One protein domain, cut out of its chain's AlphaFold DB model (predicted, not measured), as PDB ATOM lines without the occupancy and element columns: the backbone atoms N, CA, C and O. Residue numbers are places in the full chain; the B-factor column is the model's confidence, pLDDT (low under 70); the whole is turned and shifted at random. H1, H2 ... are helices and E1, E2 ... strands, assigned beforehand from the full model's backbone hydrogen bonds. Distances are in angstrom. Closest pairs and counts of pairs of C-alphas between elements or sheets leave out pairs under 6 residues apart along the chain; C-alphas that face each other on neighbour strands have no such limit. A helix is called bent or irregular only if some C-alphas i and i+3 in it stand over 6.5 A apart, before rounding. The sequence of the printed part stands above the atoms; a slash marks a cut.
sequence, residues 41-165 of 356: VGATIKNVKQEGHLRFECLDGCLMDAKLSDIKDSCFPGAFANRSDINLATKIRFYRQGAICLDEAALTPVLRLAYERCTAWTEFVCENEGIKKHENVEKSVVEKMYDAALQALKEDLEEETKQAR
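This is residues 41 to 165 of the 356 residues of an uncharacterized protein of Ancylostoma duodenale (UniProt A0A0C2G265). H2 lies at the core, crossed by the longer H4, with H3 making a corner at H2's end and a small ribbon of two parallel strands, E1 beside E2, near the first part of H4. A long unnamed stretch, residues 46 to 87, leads away to H1, far out at one end, and residues 158 to 165 stick out. The 125 printed residues run E1 H1 H2 H3 E2 H4, mostly helix, with under half in named elements. The whole is compact, radius of gyration of the C-alphas 15.4 A, spanning 45 by 36 by 28 A.

E1, residues 43 to 45, begins at C-alpha 43 (47.906, 41.300, -56.099). H1 is residues 88 to 96, 12.2 A long. H2, residues 104 to 117, is 20.2 A long and neither bent nor irregular, but only just: C-alphas 106 and 109 are 6.4 A apart. H3 is residues 119 to 127 and E2 residues 131 to 134. H4, residues 143 to 163, is 30.1 A long and ends at C-alpha 163 (35.989, 44.148, -30.679).

E1 and E2 are parallel; N 45 and O 133 are 2.8 A apart, within hydrogen-bond range. With H1, H2 and H3 between them they form a strand-helix-strand unit, two parallel neighbour strands with helices between. H1 touches no helix. H2 and H3 touch only at the corner, closest at the C-alphas of Tyr 115 and Thr 122, 4.5 A. H4 touches H2 with residues 145 to 153 alone, closest at the C-alphas of Ala 149 and Glu 104, 4.7 A, at a steep tilt of 59 degrees, the same way. The closest C-alphas of E2 and H4, Ile 131 and Asp 147, are 4.8 A apart. Every O i to N i+4 pair is within hydrogen-bond range in H1, H3 and H4; in H2, 8 of 10.

The C-alphas farthest apart, of Ala 89 and Arg 165, are 49.2 A apart. The printed part has no cut; the link E1 to H1 is long. Confidence is under 70 at 27 residues, among them 74 to 86 and 94 to 102.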
ATOM      1  N   VAL A  41      43.763  47.867 -57.362       66.25
ATOM      2  CA  VAL A  41      44.577  47.452 -56.217       66.25
ATOM      3  C   VAL A  41      44.275  45.980 -55.954       66.25
ATOM      4  O   VAL A  41      43.275  45.623 -55.358       66.25
ATOM      5  N   GLY A  42      45.104  45.099 -56.497       76.00
ATOM      6  CA  GLY A  42      44.952  43.661 -56.355       76.00
ATOM      7  C   GLY A  42      46.249  42.972 -56.735       76.00
ATOM      8  O   GLY A  42      46.890  43.316 -57.736       76.00
ATOM      9  N   ALA A  43      46.649  41.996 -55.931       85.00
ATOM     10  CA  ALA A  43      47.906  41.300 -56.099       85.00
ATOM     11  C   ALA A  43      47.932  40.558 -57.444       85.00
ATOM     12  O   ALA A  43      46.998  39.845 -57.821       85.00
ATOM     13  N   THR A  44      49.024  40.740 -58.186       90.44
ATOM     14  CA  THR A  44      49.340  39.959 -59.388       90.44
ATOM     15  C   THR A  44      50.570  39.118 -59.091       90.44
ATOM     16  O   THR A  44      51.706  39.569 -59.253       90.44
ATOM     17  N   ILE A  45      50.327  37.886 -58.667       91.31
ATOM     18  CA  ILE A  45      51.345  36.935 -58.239       91.31
ATOM     19  C   ILE A  45      51.684  36.044 -59.435       91.31
ATOM     20  O   ILE A  45      50.855  35.286 -59.934       91.31
ATOM     21  N   LYS A  46      52.902  36.181 -59.952       90.88
ATOM     22  CA  LYS A  46      53.383  35.545 -61.189       90.88
ATOM     23  C   LYS A  46      54.312  34.368 -60.941       90.88
ATOM     24  O   LYS A  46      54.526  33.603 -61.876       90.88
ATOM     25  N   ASN A  47      54.928  34.288 -59.764       91.25
ATOM     26  CA  ASN A  47      55.821  33.192 -59.421       91.25
ATOM     27  C   ASN A  47      55.829  32.882 -57.919       91.25
ATOM     28  O   ASN A  47      55.518  33.738 -57.095       91.25
ATOM     29  N   VAL A  48      56.280  31.671 -57.592       89.88
ATOM     30  CA  VAL A  48      56.379  31.125 -56.226       89.88
ATOM     31  C   VAL A  48      57.226  31.963 -55.256       89.88
ATOM     32  O   VAL A  48      57.018  31.881 -54.052       89.88
ATOM     33  N   LYS A  49      58.172  32.775 -55.745       89.31
ATOM     34  CA  LYS A  49      59.046  33.597 -54.888       89.31
ATOM     35  C   LYS A  49      58.421  34.930 -54.480       89.31
ATOM     36  O   LYS A  49      59.057  35.680 -53.752       89.31
ATOM     37  N   GLN A  50      57.243  35.265 -55.001       89.25
ATOM     38  CA  GLN A  50      56.556  36.498 -54.636       89.25
ATOM     39  C   GLN A  50      55.712  36.288 -53.387       89.25
ATOM     40  O   GLN A  50      55.043  35.263 -53.243       89.25
ATOM     41  N   GLU A  51      55.719  37.295 -52.524       90.25
ATOM     42  CA  GLU A  51      54.856  37.359 -51.352       90.25
ATOM     43  C   GLU A  51      53.389  37.221 -51.755       90.25
ATOM     44  O   GLU A  51      52.962  37.655 -52.832       90.25
ATOM     45  N   GLY A  52      52.635  36.528 -50.906       88.00
ATOM     46  CA  GLY A  52      51.251  36.180 -51.177       88.00
ATOM     47  C   GLY A  52      51.054  34.963 -52.072       88.00
ATOM     48  O   GLY A  52      49.921  34.502 -52.184       88.00
ATOM     49  N   HIS A  53      52.093  34.395 -52.698       92.75
ATOM     50  CA  HIS A  53      51.926  33.120 -53.399       92.75
ATOM     51  C   HIS A  53      51.595  32.002 -52.394       92.75
ATOM     52  O   HIS A  53      52.283  31.852 -51.394       92.75
ATOM     53  N   LEU A  54      50.618  31.130 -52.670       88.50
ATOM     54  CA  LEU A  54      50.223  30.046 -51.736       88.50
ATOM     55  C   LEU A  54      51.323  29.001 -51.441       88.50
ATOM     56  O   LEU A  54      51.182  28.161 -50.560       88.50
ATOM     57  N   ARG A  55      52.419  29.036 -52.202       86.81
ATOM     58  CA  ARG A  55      53.650  28.245 -51.993       86.81
ATOM     59  C   ARG A  55      54.864  29.110 -51.645       86.81
ATOM     60  O   ARG A  55      55.994  28.667 -51.812       86.81
ATOM     61  N   PHE A  56      54.634  30.366 -51.281       89.12
ATOM     62  CA  PHE A  56      55.694  31.280 -50.898       89.12
ATOM     63  C   PHE A  56      56.354  30.782 -49.614       89.12
ATOM     64  O   PHE A  56      55.705  30.639 -48.576       89.12
ATOM     65  N   GLU A  57      57.654  30.530 -49.699       86.81
ATOM     66  CA  GLU A  57      58.494  30.210 -48.555       86.81
ATOM     67  C   GLU A  57      59.226  31.485 -48.136       86.81
ATOM     68  O   GLU A  57      60.061  32.014 -48.873       86.81
ATOM     69  N   CYS A  58      58.887  31.993 -46.952       87.62
ATOM     70  CA  CYS A  58      59.582  33.134 -46.370       87.62
ATOM     71  C   CYS A  58      61.048  32.770 -46.093       87.62
ATOM     72  O   CYS A  58      61.338  31.670 -45.619       87.62
ATOM     73  N   LEU A  59      61.961  33.715 -46.339       86.12
ATOM     74  CA  LEU A  59      63.400  33.540 -46.117       86.12
ATOM     75  C   LEU A  59      63.741  33.184 -44.666       86.12
ATOM     76  O   LEU A  59      64.656  32.400 -44.429       86.12
ATOM     77  N   ASP A  60      62.970  33.712 -43.716       86.88
ATOM     78  CA  ASP A  60      63.151  33.463 -42.285       86.88
ATOM     79  C   ASP A  60      62.578  32.110 -41.839       86.88
ATOM     80  O   ASP A  60      62.680  31.737 -40.671       86.88
ATOM     81  N   GLY A  61      61.943  31.357 -42.747       87.38
ATOM     82  CA  GLY A  61      61.371  30.053 -42.433       87.38
ATOM     83  C   GLY A  61      60.238  30.107 -41.406       87.38
ATOM     84  O   GLY A  61      59.970  29.101 -40.755       87.38
ATOM     85  N   CYS A  62      59.542  31.246 -41.268       89.44
ATOM     86  CA  CYS A  62      58.521  31.490 -40.234       89.44
ATOM     87  C   CYS A  62      57.428  30.409 -40.134       89.44
ATOM     88  O   CYS A  62      56.826  30.222 -39.078       89.44
ATOM     89  N   LEU A  63      57.144  29.713 -41.239       85.81
ATOM     90  CA  LEU A  63      56.113  28.674 -41.323       85.81
ATOM     91  C   LEU A  63      56.679  27.246 -41.341       85.81
ATOM     92  O   LEU A  63      55.901  26.298 -41.370       85.81
ATOM     93  N   MET A  64      58.003  27.063 -41.293       84.50
ATOM     94  CA  MET A  64      58.639  25.738 -41.381       84.50
ATOM     95  C   MET A  64      58.314  24.846 -40.180       84.50
ATOM     96  O   MET A  64      58.129  23.641 -40.340       84.50
ATOM     97  N   ASP A  65      58.186  25.445 -38.995       83.50
ATOM     98  CA  ASP A  65      57.815  24.739 -37.764       83.50
ATOM     99  C   ASP A  65      56.298  24.735 -37.512       83.50
ATOM    100  O   ASP A  65      55.832  24.199 -36.500       83.50
ATOM    101  N   ALA A  66      55.511  25.331 -38.415       83.00
ATOM    102  CA  ALA A  66      54.066  25.371 -38.276       83.00
ATOM    103  C   ALA A  66      53.454  23.980 -38.452       83.00
ATOM    104  O   ALA A  66      53.694  23.273 -39.430       83.00
ATOM    105  N   LYS A  67      52.628  23.584 -37.484       80.38
ATOM    106  CA  LYS A  67      51.906  22.312 -37.503       80.38
ATOM    107  C   LYS A  67      50.466  22.544 -37.920       80.38
ATOM    108  O   LYS A  67      49.891  23.592 -37.659       80.38
ATOM    109  N   LEU A  68      49.829  21.510 -38.468       71.69
ATOM    110  CA  LEU A  68      48.390  21.549 -38.756       71.69
ATOM    111  C   LEU A  68      47.546  21.829 -37.500       71.69
ATOM    112  O   LEU A  68      46.491  22.437 -37.605       71.69
ATOM    113  N   SER A  69      48.027  21.427 -36.318       75.50
ATOM    114  CA  SER A  69      47.395  21.737 -35.029       75.50
ATOM    115  C   SER A  69      47.404  23.222 -34.669       75.50
ATOM    116  O   SER A  69      46.669  23.622 -33.774       75.50
ATOM    117  N   ASP A  70      48.255  24.017 -35.315       80.12
ATOM    118  CA  ASP A  70      48.394  25.443 -35.033       80.12
ATOM    119  C   ASP A  70      47.319  26.271 -35.748       80.12
ATOM    120  O   ASP A  70      47.131  27.445 -35.432       80.12
ATOM    121  N   ILE A  71      46.606  25.672 -36.708       83.19
ATOM    122  CA  ILE A  71      45.570  26.349 -37.476       83.19
ATOM    123  C   ILE A  71      44.250  26.264 -36.702       83.19
ATOM    124  O   ILE A  71      43.581  25.226 -36.674       83.19
ATOM    125  N   LYS A  72      43.886  27.372 -36.053       80.56
ATOM    126  CA  LYS A  72      42.663  27.499 -35.244       80.56
ATOM    127  C   LYS A  72      41.415  27.227 -36.084       80.56
ATOM    128  O   LYS A  72      41.405  27.497 -37.282       80.56
ATOM    129  N   ASP A  73      40.392  26.659 -35.449       72.50
ATOM    130  CA  ASP A  73      39.040  26.464 -36.003       72.50
ATOM    131  C   ASP A  73      38.957  25.664 -37.315       72.50
ATOM    132  O   ASP A  73      37.894  25.517 -37.918       72.50
ATOM    133  N   SER A  74      40.070  25.058 -37.720       65.31
ATOM    134  CA  SER A  74      40.157  24.219 -38.898       65.31
ATOM    135  C   SER A  74      40.120  22.750 -38.488       65.31
ATOM    136  O   SER A  74      41.030  22.191 -37.872       65.31
ATOM    137  N   CYS A  75      39.044  22.071 -38.861       55.09
ATOM    138  CA  CYS A  75      39.063  20.620 -38.916       55.09
ATOM    139  C   CYS A  75      39.621  20.231 -40.275       55.09
ATOM    140  O   CYS A  75      38.834  19.835 -41.120       55.09
ATOM    141  N   PHE A  76      40.935  20.361 -40.520       54.25
ATOM    142  CA  PHE A  76      41.512  19.842 -41.763       54.25
ATOM    143  C   PHE A  76      41.281  18.343 -41.823       54.25
ATOM    144  O   PHE A  76      41.952  17.583 -41.114       54.25
ATOM    145  N   PRO A  77      40.434  17.860 -42.740       46.94
ATOM    146  CA  PRO A  77      40.468  16.454 -43.067       46.94
ATOM    147  C   PRO A  77      41.806  16.219 -43.813       46.94
ATOM    148  O   PRO A  77      42.467  15.204 -43.635       46.94
ATOM    149  N   GLY A  78      42.303  17.244 -44.527       41.97
ATOM    150  CA  GLY A  78      43.490  17.316 -45.388       41.97
ATOM    151  C   GLY A  78      44.876  16.973 -44.821       41.97
ATOM    152  O   GLY A  78      45.838  17.005 -45.584       41.97
ATOM    153  N   ALA A  79      45.015  16.495 -43.582       44.94
ATOM    154  CA  ALA A  79      46.213  15.735 -43.187       44.94
ATOM    155  C   ALA A  79      46.305  14.360 -43.901       44.94
ATOM    156  O   ALA A  79      47.134  13.523 -43.555       44.94
ATOM    157  N   PHE A  80      45.438  14.070 -44.878       47.62
ATOM    158  CA  PHE A  80      45.347  12.767 -45.528       47.62
ATOM    159  C   PHE A  80      46.508  12.430 -46.465       47.62
ATOM    160  O   PHE A  80      46.739  11.244 -46.671       47.62
ATOM    161  N   ALA A  81      47.247  13.377 -47.047       41.84
ATOM    162  CA  ALA A  81      48.264  13.024 -48.050       41.84
ATOM    163  C   ALA A  81      49.429  12.203 -47.454       41.84
ATOM    164  O   ALA A  81      49.794  11.179 -48.027       41.84
ATOM    165  N   ASN A  82      49.906  12.559 -46.253       42.28
ATOM    166  CA  ASN A  82      51.057  11.912 -45.595       42.28
ATOM    167  C   ASN A  82      50.720  11.096 -44.337       42.28
ATOM    168  O   ASN A  82      51.614  10.541 -43.701       42.28
ATOM    169  N   ARG A  83      49.437  10.959 -43.990       44.56
ATOM    170  CA  ARG A  83      48.996  10.023 -42.953       44.56
ATOM    171  C   ARG A  83      49.009   8.591 -43.483       44.56
ATOM    172  O   ARG A  83      48.221   8.235 -44.370       44.56
ATOM    173  N   SER A  84      49.934   7.788 -42.962       51.78
ATOM    174  CA  SER A  84      50.031   6.340 -43.198       51.78
ATOM    175  C   SER A  84      49.006   5.542 -42.388       51.78
ATOM    176  O   SER A  84      48.728   4.391 -42.712       51.78
ATOM    177  N   ASP A  85      48.398   6.155 -41.374       54.38
ATOM    178  CA  ASP A  85      47.401   5.550 -40.490       54.38
ATOM    179  C   ASP A  85      45.978   5.530 -41.079       54.38
ATOM    180  O   ASP A  85      45.069   4.942 -40.496       54.38
ATOM    181  N   ILE A  86      45.771   6.132 -42.257       61.28
ATOM    182  CA  ILE A  86      44.465   6.211 -42.921       61.28
ATOM    183  C   ILE A  86      44.561   5.591 -44.314       61.28
ATOM    184  O   ILE A  86      45.361   6.008 -45.153       61.28
ATOM    185  N   ASN A  87      43.724   4.586 -44.582       70.75
ATOM    186  CA  ASN A  87      43.760   3.848 -45.844       70.75
ATOM    187  C   ASN A  87      43.213   4.663 -47.037       70.75
ATOM    188  O   ASN A  87      42.416   5.592 -46.886       70.75
ATOM    189  N   LEU A  88      43.626   4.281 -48.251       68.88
ATOM    190  CA  LEU A  88      43.252   4.942 -49.509       68.88
ATOM    191  C   LEU A  88      41.728   5.034 -49.712       68.88
ATOM    192  O   LEU A  88      41.230   6.051 -50.186       68.88
ATOM    193  N   ALA A  89      40.975   4.007 -49.305       74.00
ATOM    194  CA  ALA A  89      39.515   3.991 -49.411       74.00
ATOM    195  C   ALA A  89      38.857   5.104 -48.578       74.00
ATOM    196  O   ALA A  89      37.907   5.745 -49.028       74.00
ATOM    197  N   THR A  90      39.398   5.381 -47.392       64.94
ATOM    198  CA  THR A  90      38.923   6.456 -46.516       64.94
ATOM    199  C   THR A  90      39.258   7.830 -47.099       64.94
ATOM    200  O   THR A  90      38.395   8.707 -47.103       64.94
ATOM    201  N   LYS A  91      40.448   7.993 -47.699       59.28
ATOM    202  CA  LYS A  91      40.832   9.219 -48.430       59.28
ATOM    203  C   LYS A  91      39.900   9.484 -49.622       59.28
ATOM    204  O   LYS A  91      39.404  10.594 -49.779       59.28
ATOM    205  N   ILE A  92      39.591   8.449 -50.412       61.59
ATOM    206  CA  ILE A  92      38.643   8.525 -51.539       61.59
ATOM    207  C   ILE A  92      37.230   8.869 -51.054       61.59
ATOM    208  O   ILE A  92      36.540   9.656 -51.697       61.59
ATOM    209  N   ARG A  93      36.786   8.303 -49.924       70.50
ATOM    210  CA  ARG A  93      35.476   8.616 -49.339       70.50
ATOM    211  C   ARG A  93      35.390  10.080 -48.911       70.50
ATOM    212  O   ARG A  93      34.417  10.731 -49.263       70.50
ATOM    213  N   PHE A  94      36.406  10.598 -48.222       59.88
ATOM    214  CA  PHE A  94      36.451  12.000 -47.808       59.88
ATOM    215  C   PHE A  94      36.521  12.960 -48.998       59.88
ATOM    216  O   PHE A  94      35.790  13.944 -49.019       59.88
ATOM    217  N   TYR A  95      37.296  12.627 -50.033       57.75
ATOM    218  CA  TYR A  95      37.286  13.369 -51.295       57.75
ATOM    219  C   TYR A  95      35.886  13.390 -51.937       57.75
ATOM    220  O   TYR A  95      35.366  14.450 -52.267       57.75
ATOM    221  N   ARG A  96      35.222  12.228 -52.044       61.81
ATOM    222  CA  ARG A  96      33.857  12.110 -52.598       61.81
ATOM    223  C   ARG A  96      32.783  12.797 -51.752       61.81
ATOM    224  O   ARG A  96      31.718  13.100 -52.275       61.81
ATOM    225  N   GLN A  97      33.045  13.008 -50.466       59.81
ATOM    226  CA  GLN A  97      32.165  13.717 -49.537       59.81
ATOM    227  C   GLN A  97      32.432  15.231 -49.495       59.81
ATOM    228  O   GLN A  97      31.781  15.918 -48.718       59.81
ATOM    229  N   GLY A  98      33.378  15.752 -50.288       49.72
ATOM    230  CA  GLY A  98      33.744  17.176 -50.277       49.72
ATOM    231  C   GLY A  98      34.598  17.598 -49.076       49.72
ATOM    232  O   GLY A  98      34.867  18.775 -48.899       49.72
ATOM    233  N   ALA A  99      35.082  16.654 -48.264       50.66
ATOM    234  CA  ALA A  99      35.933  16.942 -47.105       50.66
ATOM    235  C   ALA A  99      37.390  17.288 -47.494       50.66
ATOM    236  O   ALA A  99      38.209  17.609 -46.643       50.66
ATOM    237  N   ILE A 100      37.747  17.190 -48.776       53.56
ATOM    238  CA  ILE A 100      39.045  17.615 -49.320       53.56
ATOM    239  C   ILE A 100      38.758  18.623 -50.431       53.56
ATOM    240  O   ILE A 100      39.035  18.381 -51.605       53.56
ATOM    241  N   CYS A 101      38.122  19.725 -50.063       51.84
ATOM    242  CA  CYS A 101      38.027  20.892 -50.916       51.84
ATOM    243  C   CYS A 101      39.052  21.897 -50.397       51.84
ATOM    244  O   CYS A 101      39.029  22.272 -49.229       51.84
ATOM    245  N   LEU A 102      39.989  22.290 -51.262       60.81
ATOM    246  CA  LEU A 102      40.565  23.624 -51.156       60.81
ATOM    247  C   LEU A 102      39.387  24.544 -51.475       60.81
ATOM    248  O   LEU A 102      39.057  24.746 -52.644       60.81
ATOM    249  N   ASP A 103      38.654  24.926 -50.443       70.56
ATOM    250  CA  ASP A 103      37.627  25.944 -50.510       70.56
ATOM    251  C   ASP A 103      38.060  27.154 -49.680       70.56
ATOM    252  O   ASP A 103      39.069  27.137 -48.969       70.56
ATOM    253  N   GLU A 104      37.308  28.234 -49.845       78.06
ATOM    254  CA  GLU A 104      37.505  29.497 -49.144       78.06
ATOM    255  C   GLU A 104      37.600  29.291 -47.625       78.06
ATOM    256  O   GLU A 104      38.562  29.728 -46.996       78.06
ATOM    257  N   ALA A 105      36.661  28.525 -47.061       81.25
ATOM    258  CA  ALA A 105      36.557  28.276 -45.629       81.25
ATOM    259  C   ALA A 105      37.776  27.538 -45.054       81.25
ATOM    260  O   ALA A 105      38.179  27.801 -43.922       81.25
ATOM    261  N   ALA A 106      38.384  26.625 -45.817       81.50
ATOM    262  CA  ALA A 106      39.600  25.938 -45.401       81.50
ATOM    263  C   ALA A 106      40.856  26.815 -45.524       81.50
ATOM    264  O   ALA A 106      41.815  26.604 -44.777       81.50
ATOM    265  N   LEU A 107      40.881  27.772 -46.457       87.44
ATOM    266  CA  LEU A 107      42.044  28.625 -46.704       87.44
ATOM    267  C   LEU A 107      42.127  29.807 -45.726       87.44
ATOM    268  O   LEU A 107      43.234  30.147 -45.304       87.44
ATOM    269  N   THR A 108      40.999  30.385 -45.306       91.44
ATOM    270  CA  THR A 108      40.967  31.533 -44.377       91.44
ATOM    271  C   THR A 108      41.772  31.289 -43.086       91.44
ATOM    272  O   THR A 108      42.644  32.105 -42.770       91.44
ATOM    273  N   PRO A 109      41.626  30.151 -42.369       89.75
ATOM    274  CA  PRO A 109      42.434  29.867 -41.180       89.75
ATOM    275  C   PRO A 109      43.936  29.702 -41.464       89.75
ATOM    276  O   PRO A 109      44.767  30.036 -40.619       89.75
ATOM    277  N   VAL A 110      44.312  29.205 -42.650       90.00
ATOM    278  CA  VAL A 110      45.728  29.089 -43.056       90.00
ATOM    279  C   VAL A 110      46.331  30.471 -43.259       90.00
ATOM    280  O   VAL A 110      47.423  30.741 -42.760       90.00
ATOM    281  N   LEU A 111      45.614  31.349 -43.968       93.38
ATOM    282  CA  LEU A 111      46.041  32.729 -44.186       93.38
ATOM    283  C   LEU A 111      46.161  33.477 -42.859       93.38
ATOM    284  O   LEU A 111      47.134  34.195 -42.660       93.38
ATOM    285  N   ARG A 112      45.240  33.238 -41.917       94.88
ATOM    286  CA  ARG A 112      45.334  33.765 -40.551       94.88
ATOM    287  C   ARG A 112      46.606  33.313 -39.842       94.88
ATOM    288  O   ARG A 112      47.316  34.143 -39.283       94.88
ATOM    289  N   LEU A 113      46.928  32.019 -39.876       92.69
ATOM    290  CA  LEU A 113      48.163  31.516 -39.268       92.69
ATOM    291  C   LEU A 113      49.404  32.159 -39.906       92.69
ATOM    292  O   LEU A 113      50.351  32.506 -39.199       92.69
ATOM    293  N   ALA A 114      49.399  32.324 -41.232       93.06
ATOM    294  CA  ALA A 114      50.481  32.981 -41.955       93.06
ATOM    295  C   ALA A 114      50.623  34.456 -41.549       93.06
ATOM    296  O   ALA A 114      51.730  34.889 -41.231       93.06
ATOM    297  N   TYR A 115      49.504  35.182 -41.474       94.94
ATOM    298  CA  TYR A 115      49.417  36.560 -40.991       94.94
ATOM    299  C   TYR A 115      49.953  36.715 -39.560       94.94
ATOM    300  O   TYR A 115      50.684  37.662 -39.286       94.94
ATOM    301  N   GLU A 116      49.631  35.784 -38.656       93.69
ATOM    302  CA  GLU A 116      50.071  35.822 -37.253       93.69
ATOM    303  C   GLU A 116      51.570  35.503 -37.078       93.69
ATOM    304  O   GLU A 116      52.179  35.937 -36.100       93.69
ATOM    305  N   ARG A 117      52.177  34.715 -37.982       94.00
ATOM    306  CA  ARG A 117      53.542  34.179 -37.801       94.00
ATOM    307  C   ARG A 117      54.610  34.776 -38.705       94.00
ATOM    308  O   ARG A 117      55.790  34.620 -38.398       94.00
ATOM    309  N   CYS A 118      54.243  35.383 -39.828       94.25
ATOM    310  CA  CYS A 118      55.200  35.794 -40.846       94.25
ATOM    311  C   CYS A 118      54.957  37.235 -41.288       94.25
ATOM    312  O   CYS A 118      53.946  37.521 -41.923       94.25
ATOM    313  N   THR A 119      55.936  38.111 -41.045       93.19
ATOM    314  CA  THR A 119      55.865  39.540 -41.386       93.19
ATOM    315  C   THR A 119      55.561  39.780 -42.863       93.19
ATOM    316  O   THR A 119      54.695  40.586 -43.170       93.19
ATOM    317  N   ALA A 120      56.182  39.025 -43.774       92.31
ATOM    318  CA  ALA A 120      55.921  39.148 -45.209       92.31
ATOM    319  C   ALA A 120      54.457  38.818 -45.573       92.31
ATOM    320  O   ALA A 120      53.871  39.423 -46.465       92.31
ATOM    321  N   TRP A 121      53.836  37.870 -44.861       93.62
ATOM    322  CA  TRP A 121      52.411  37.572 -45.023       93.62
ATOM    323  C   TRP A 121      51.523  38.629 -44.364       93.62
ATOM    324  O   TRP A 121      50.492  38.980 -44.934       93.62
ATOM    325  N   THR A 122      51.919  39.165 -43.207       93.44
ATOM    326  CA  THR A 122      51.242  40.301 -42.567       93.44
ATOM    327  C   THR A 122      51.203  41.513 -43.501       93.44
ATOM    328  O   THR A 122      50.130  42.054 -43.752       93.44
ATOM    329  N   GLU A 123      52.353  41.904 -44.055       92.00
ATOM    330  CA  GLU A 123      52.492  43.008 -45.011       92.00
ATOM    331  C   GLU A 123      51.643  42.750 -46.256       92.00
ATOM    332  O   GLU A 123      50.812  43.582 -46.619       92.00
ATOM    333  N   PHE A 124      51.742  41.552 -46.842       93.31
ATOM    334  CA  PHE A 124      50.947  41.186 -48.009       93.31
ATOM    335  C   PHE A 124      49.434  41.340 -47.781       93.31
ATOM    336  O   PHE A 124      48.752  41.949 -48.609       93.31
ATOM    337  N   VAL A 125      48.906  40.801 -46.676       93.38
ATOM    338  CA  VAL A 125      47.471  40.874 -46.344       93.38
ATOM    339  C   VAL A 125      47.039  42.322 -46.104       93.38
ATOM    340  O   VAL A 125      45.973  42.722 -46.568       93.38
ATOM    341  N   CYS A 126      47.865  43.120 -45.423       89.25
ATOM    342  CA  CYS A 126      47.567  44.524 -45.142       89.25
ATOM    343  C   CYS A 126      47.594  45.408 -46.403       89.25
ATOM    344  O   CYS A 126      46.768  46.307 -46.528       89.25
ATOM    345  N   GLU A 127      48.521  45.175 -47.336       89.56
ATOM    346  CA  GLU A 127      48.747  46.063 -48.488       89.56
ATOM    347  C   GLU A 127      47.854  45.782 -49.704       89.56
ATOM    348  O   GLU A 127      47.692  46.643 -50.573       89.56
ATOM    349  N   ASN A 128      47.307  44.570 -49.824       88.75
ATOM    350  CA  ASN A 128      46.607  44.145 -51.036       88.75
ATOM    351  C   ASN A 128      45.107  44.023 -50.798       88.75
ATOM    352  O   ASN A 128      44.683  43.246 -49.953       88.75
ATOM    353  N   GLU A 129      44.292  44.728 -51.586       87.12
ATOM    354  CA  GLU A 129      42.825  44.663 -51.473       87.12
ATOM    355  C   GLU A 129      42.195  43.393 -52.025       87.12
ATOM    356  O   GLU A 129      41.006  43.200 -51.844       87.12
ATOM    357  N   GLY A 130      42.952  42.524 -52.687       91.62
ATOM    358  CA  GLY A 130      42.425  41.294 -53.264       91.62
ATOM    359  C   GLY A 130      43.442  40.588 -54.148       91.62
ATOM    360  O   GLY A 130      44.566  41.065 -54.341       91.62
ATOM    361  N   ILE A 131      43.047  39.459 -54.728       91.69
ATOM    362  CA  ILE A 131      43.857  38.646 -55.636       91.69
ATOM    363  C   ILE A 131      43.328  38.796 -57.059       91.69
ATOM    364  O   ILE A 131      42.325  38.209 -57.452       91.69
ATOM    365  N   LYS A 132      44.059  39.549 -57.886       89.94
ATOM    366  CA  LYS A 132      43.700  39.744 -59.297       89.94
ATOM    367  C   LYS A 132      44.178  38.597 -60.179       89.94
ATOM    368  O   LYS A 132      43.518  38.240 -61.153       89.94
ATOM    369  N   LYS A 133      45.381  38.095 -59.901       91.31
ATOM    370  CA  LYS A 133      46.001  37.016 -60.665       91.31
ATOM    371  C   LYS A 133      46.954  36.230 -59.786       91.31
ATOM    372  O   LYS A 133      47.725  36.827 -59.036       91.31
ATOM    373  N   HIS A 134      46.959  34.916 -59.952       92.25
ATOM    374  CA  HIS A 134      47.840  34.022 -59.217       92.25
ATOM    375  C   HIS A 134      48.378  32.931 -60.147       92.25
ATOM    376  O   HIS A 134      47.646  32.386 -60.971       92.25
ATOM    377  N   GLU A 135      49.665  32.597 -60.037       90.69
ATOM    378  CA  GLU A 135      50.243  31.465 -60.766       90.69
ATOM    379  C   GLU A 135      49.534  30.159 -60.366       90.69
ATOM    380  O   GLU A 135      49.259  29.917 -59.194       90.69
ATOM    381  N   ASN A 136      49.213  29.299 -61.331       85.12
ATOM    382  CA  ASN A 136      48.504  28.060 -61.023       85.12
ATOM    383  C   ASN A 136      49.300  27.193 -60.042       85.12
ATOM    384  O   ASN A 136      50.460  26.853 -60.283       85.12
ATOM    385  N   VAL A 137      48.631  26.731 -58.991       81.81
ATOM    386  CA  VAL A 137      49.204  25.775 -58.044       81.81
ATOM    387  C   VAL A 137      48.832  24.380 -58.521       81.81
ATOM    388  O   VAL A 137      47.656  24.048 -58.611       81.81
ATOM    389  N   GLU A 138      49.821  23.564 -58.894       81.56
ATOM    390  CA  GLU A 138      49.599  22.176 -59.347       81.56
ATOM    391  C   GLU A 138      48.595  22.043 -60.511       81.56
ATOM    392  O   GLU A 138      47.896  21.042 -60.638       81.56
ATOM    393  N   LYS A 139      48.576  23.040 -61.411       79.00
ATOM    394  CA  LYS A 139      47.637  23.175 -62.550       79.00
ATOM    395  C   LYS A 139      46.207  23.579 -62.166       79.00
ATOM    396  O   LYS A 139      45.366  23.678 -63.056       79.00
ATOM    397  N   SER A 140      45.947  23.867 -60.895       77.94
ATOM    398  CA  SER A 140      44.676  24.408 -60.417       77.94
ATOM    399  C   SER A 140      44.678  25.936 -60.438       77.94
ATOM    400  O   SER A 140      45.657  26.574 -60.044       77.94
ATOM    401  N   VAL A 141      43.560  26.515 -60.879       83.81
ATOM    402  CA  VAL A 141      43.291  27.956 -60.788       83.81
ATOM    403  C   VAL A 141      42.742  28.237 -59.394       83.81
ATOM    404  O   VAL A 141      41.689  27.718 -59.033       83.81
ATOM    405  N   VAL A 142      43.462  29.040 -58.612       85.94
ATOM    406  CA  VAL A 142      43.140  29.309 -57.196       85.94
ATOM    407  C   VAL A 142      42.619  30.722 -56.948       85.94
ATOM    408  O   VAL A 142      42.178  31.016 -55.847       85.94
ATOM    409  N   GLU A 143      42.642  31.582 -57.966       89.50
ATOM    410  CA  GLU A 143      42.419  33.031 -57.861       89.50
ATOM    411  C   GLU A 143      41.124  33.380 -57.124       89.50
ATOM    412  O   GLU A 143      41.178  34.071 -56.120       89.50
ATOM    413  N   LYS A 144      39.981  32.835 -57.563       88.25
ATOM    414  CA  LYS A 144      38.673  33.140 -56.957       88.25
ATOM    415  C   LYS A 144      38.559  32.687 -55.503       88.25
ATOM    416  O   LYS A 144      38.045  33.419 -54.674       88.25
ATOM    417  N   MET A 145      39.018  31.470 -55.214       89.06
ATOM    418  CA  MET A 145      38.984  30.912 -53.860       89.06
ATOM    419  C   MET A 145      39.910  31.700 -52.932       89.06
ATOM    420  O   MET A 145      39.564  31.958 -51.786       89.06
ATOM    421  N   TYR A 146      41.092  32.064 -53.427       91.62
ATOM    422  CA  TYR A 146      42.070  32.797 -52.647       91.62
ATOM    423  C   TYR A 146      41.629  34.238 -52.398       91.62
ATOM    424  O   TYR A 146      41.715  34.700 -51.268       91.62
ATOM    425  N   ASP A 147      41.099  34.920 -53.414       93.06
ATOM    426  CA  ASP A 147      40.521  36.250 -53.246       93.06
ATOM    427  C   ASP A 147      39.421  36.243 -52.180       93.06
ATOM    428  O   ASP A 147      39.505  37.000 -51.220       93.06
ATOM    429  N   ALA A 148      38.470  35.308 -52.272       90.75
ATOM    430  CA  ALA A 148      37.397  35.184 -51.290       90.75
ATOM    431  C   ALA A 148      37.927  34.900 -49.869       90.75
ATOM    432  O   ALA A 148      37.520  35.558 -48.917       90.75
ATOM    433  N   ALA A 149      38.906  33.998 -49.725       91.69
ATOM    434  CA  ALA A 149      39.504  33.691 -48.423       91.69
ATOM    435  C   ALA A 149      40.279  34.882 -47.836       91.69
ATOM    436  O   ALA A 149      40.285  35.086 -46.622       91.69
ATOM    437  N   LEU A 150      40.933  35.675 -48.693       94.19
ATOM    438  CA  LEU A 150      41.617  36.899 -48.290       94.19
ATOM    439  C   LEU A 150      40.612  37.962 -47.826       94.19
ATOM    440  O   LEU A 150      40.852  38.579 -46.790       94.19
ATOM    441  N   GLN A 151      39.491  38.142 -48.538       94.38
ATOM    442  CA  GLN A 151      38.419  39.046 -48.099       94.38
ATOM    443  C   GLN A 151      37.845  38.612 -46.751       94.38
ATOM    444  O   GLN A 151      37.790  39.419 -45.829       94.38
ATOM    445  N   ALA A 152      37.506  37.330 -46.603       93.56
ATOM    446  CA  ALA A 152      36.976  36.793 -45.353       93.56
ATOM    447  C   ALA A 152      37.949  37.006 -44.179       93.56
ATOM    448  O   ALA A 152      37.543  37.433 -43.101       93.56
ATOM    449  N   LEU A 153      39.255  36.781 -44.390       94.81
ATOM    450  CA  LEU A 153      40.263  37.061 -43.367       94.81
ATOM    451  C   LEU A 153      40.306  38.548 -42.999       94.81
ATOM    452  O   LEU A 153      40.392  38.881 -41.819       94.81
ATOM    453  N   LYS A 154      40.283  39.444 -43.990       94.44
ATOM    454  CA  LYS A 154      40.294  40.890 -43.740       94.44
ATOM    455  C   LYS A 154      39.078  41.329 -42.931       94.44
ATOM    456  O   LYS A 154      39.245  42.061 -41.961       94.44
ATOM    457  N   GLU A 155      37.890  40.846 -43.285       91.75
ATOM    458  CA  GLU A 155      36.659  41.116 -42.539       91.75
ATOM    459  C   GLU A 155      36.766  40.635 -41.087       91.75
ATOM    460  O   GLU A 155      36.456  41.392 -40.165       91.75
ATOM    461  N   ASP A 156      37.279  39.423 -40.858       92.75
ATOM    462  CA  ASP A 156      37.479  38.927 -39.498       92.75
ATOM    463  C   ASP A 156      38.484  39.787 -38.706       92.75
ATOM    464  O   ASP A 156      38.258  40.077 -37.531       92.75
ATOM    465  N   LEU A 157      39.599  40.196 -39.326       92.62
ATOM    466  CA  LEU A 157      40.613  41.048 -38.690       92.62
ATOM    467  C   LEU A 157      40.053  42.438 -38.357       92.62
ATOM    468  O   LEU A 157      40.359  43.001 -37.300       92.62
ATOM    469  N   GLU A 158      39.214  42.996 -39.230       90.50
ATOM    470  CA  GLU A 158      38.494  44.237 -38.960       90.50
ATOM    471  C   GLU A 158      37.525  44.079 -37.789       90.50
ATOM    472  O   GLU A 158      37.489  44.945 -36.911       90.50
ATOM    473  N   GLU A 159      36.760  42.987 -37.737       89.50
ATOM    474  CA  GLU A 159      35.846  42.708 -36.629       89.50
ATOM    475  C   GLU A 159      36.596  42.480 -35.313       89.50
ATOM    476  O   GLU A 159      36.226  43.068 -34.298       89.50
ATOM    477  N   GLU A 160      37.697  41.728 -35.304       90.25
ATOM    478  CA  GLU A 160      38.560  41.566 -34.126       90.25
ATOM    479  C   GLU A 160      39.118  42.906 -33.649       90.25
ATOM    480  O   GLU A 160      39.048  43.227 -32.459       90.25
ATOM    481  N   THR A 161      39.599  43.731 -34.582       88.75
ATOM    482  CA  THR A 161      40.077  45.083 -34.284       88.75
ATOM    483  C   THR A 161      38.959  45.939 -33.707       88.75
ATOM    484  O   THR A 161      39.193  46.679 -32.752       88.75
ATOM    485  N   LYS A 162      37.734  45.845 -34.243       89.38
ATOM    486  CA  LYS A 162      36.558  46.514 -33.674       89.38
ATOM    487  C   LYS A 162      36.333  46.042 -32.246       89.38
ATOM    488  O   LYS A 162      36.280  46.898 -31.367       89.38
ATOM    489  N   GLN A 163      36.252  44.730 -32.002       87.31
ATOM    490  CA  GLN A 163      35.989  44.148 -30.679       87.31
ATOM    491  C   GLN A 163      37.049  44.535 -29.637       87.31
ATOM    492  O   GLN A 163      36.692  44.837 -28.500       87.31
ATOM    493  N   ALA A 164      38.324  44.592 -30.030       88.31
ATOM    494  CA  ALA A 164      39.450  44.889 -29.148       88.31
ATOM    495  C   ALA A 164      39.572  46.368 -28.727       88.31
ATOM    496  O   ALA A 164      40.386  46.683 -27.855       88.31
ATOM    497  N   ARG A 165      38.796  47.290 -29.318       90.00
ATOM    498  CA  ARG A 165      38.851  48.719 -28.960       90.00
ATOM    499  C   ARG A 165      38.555  48.915 -27.465       90.00
ATOM    500  O   ARG A 165      37.654  48.279 -26.928       90.00
TER     501      ARG A 165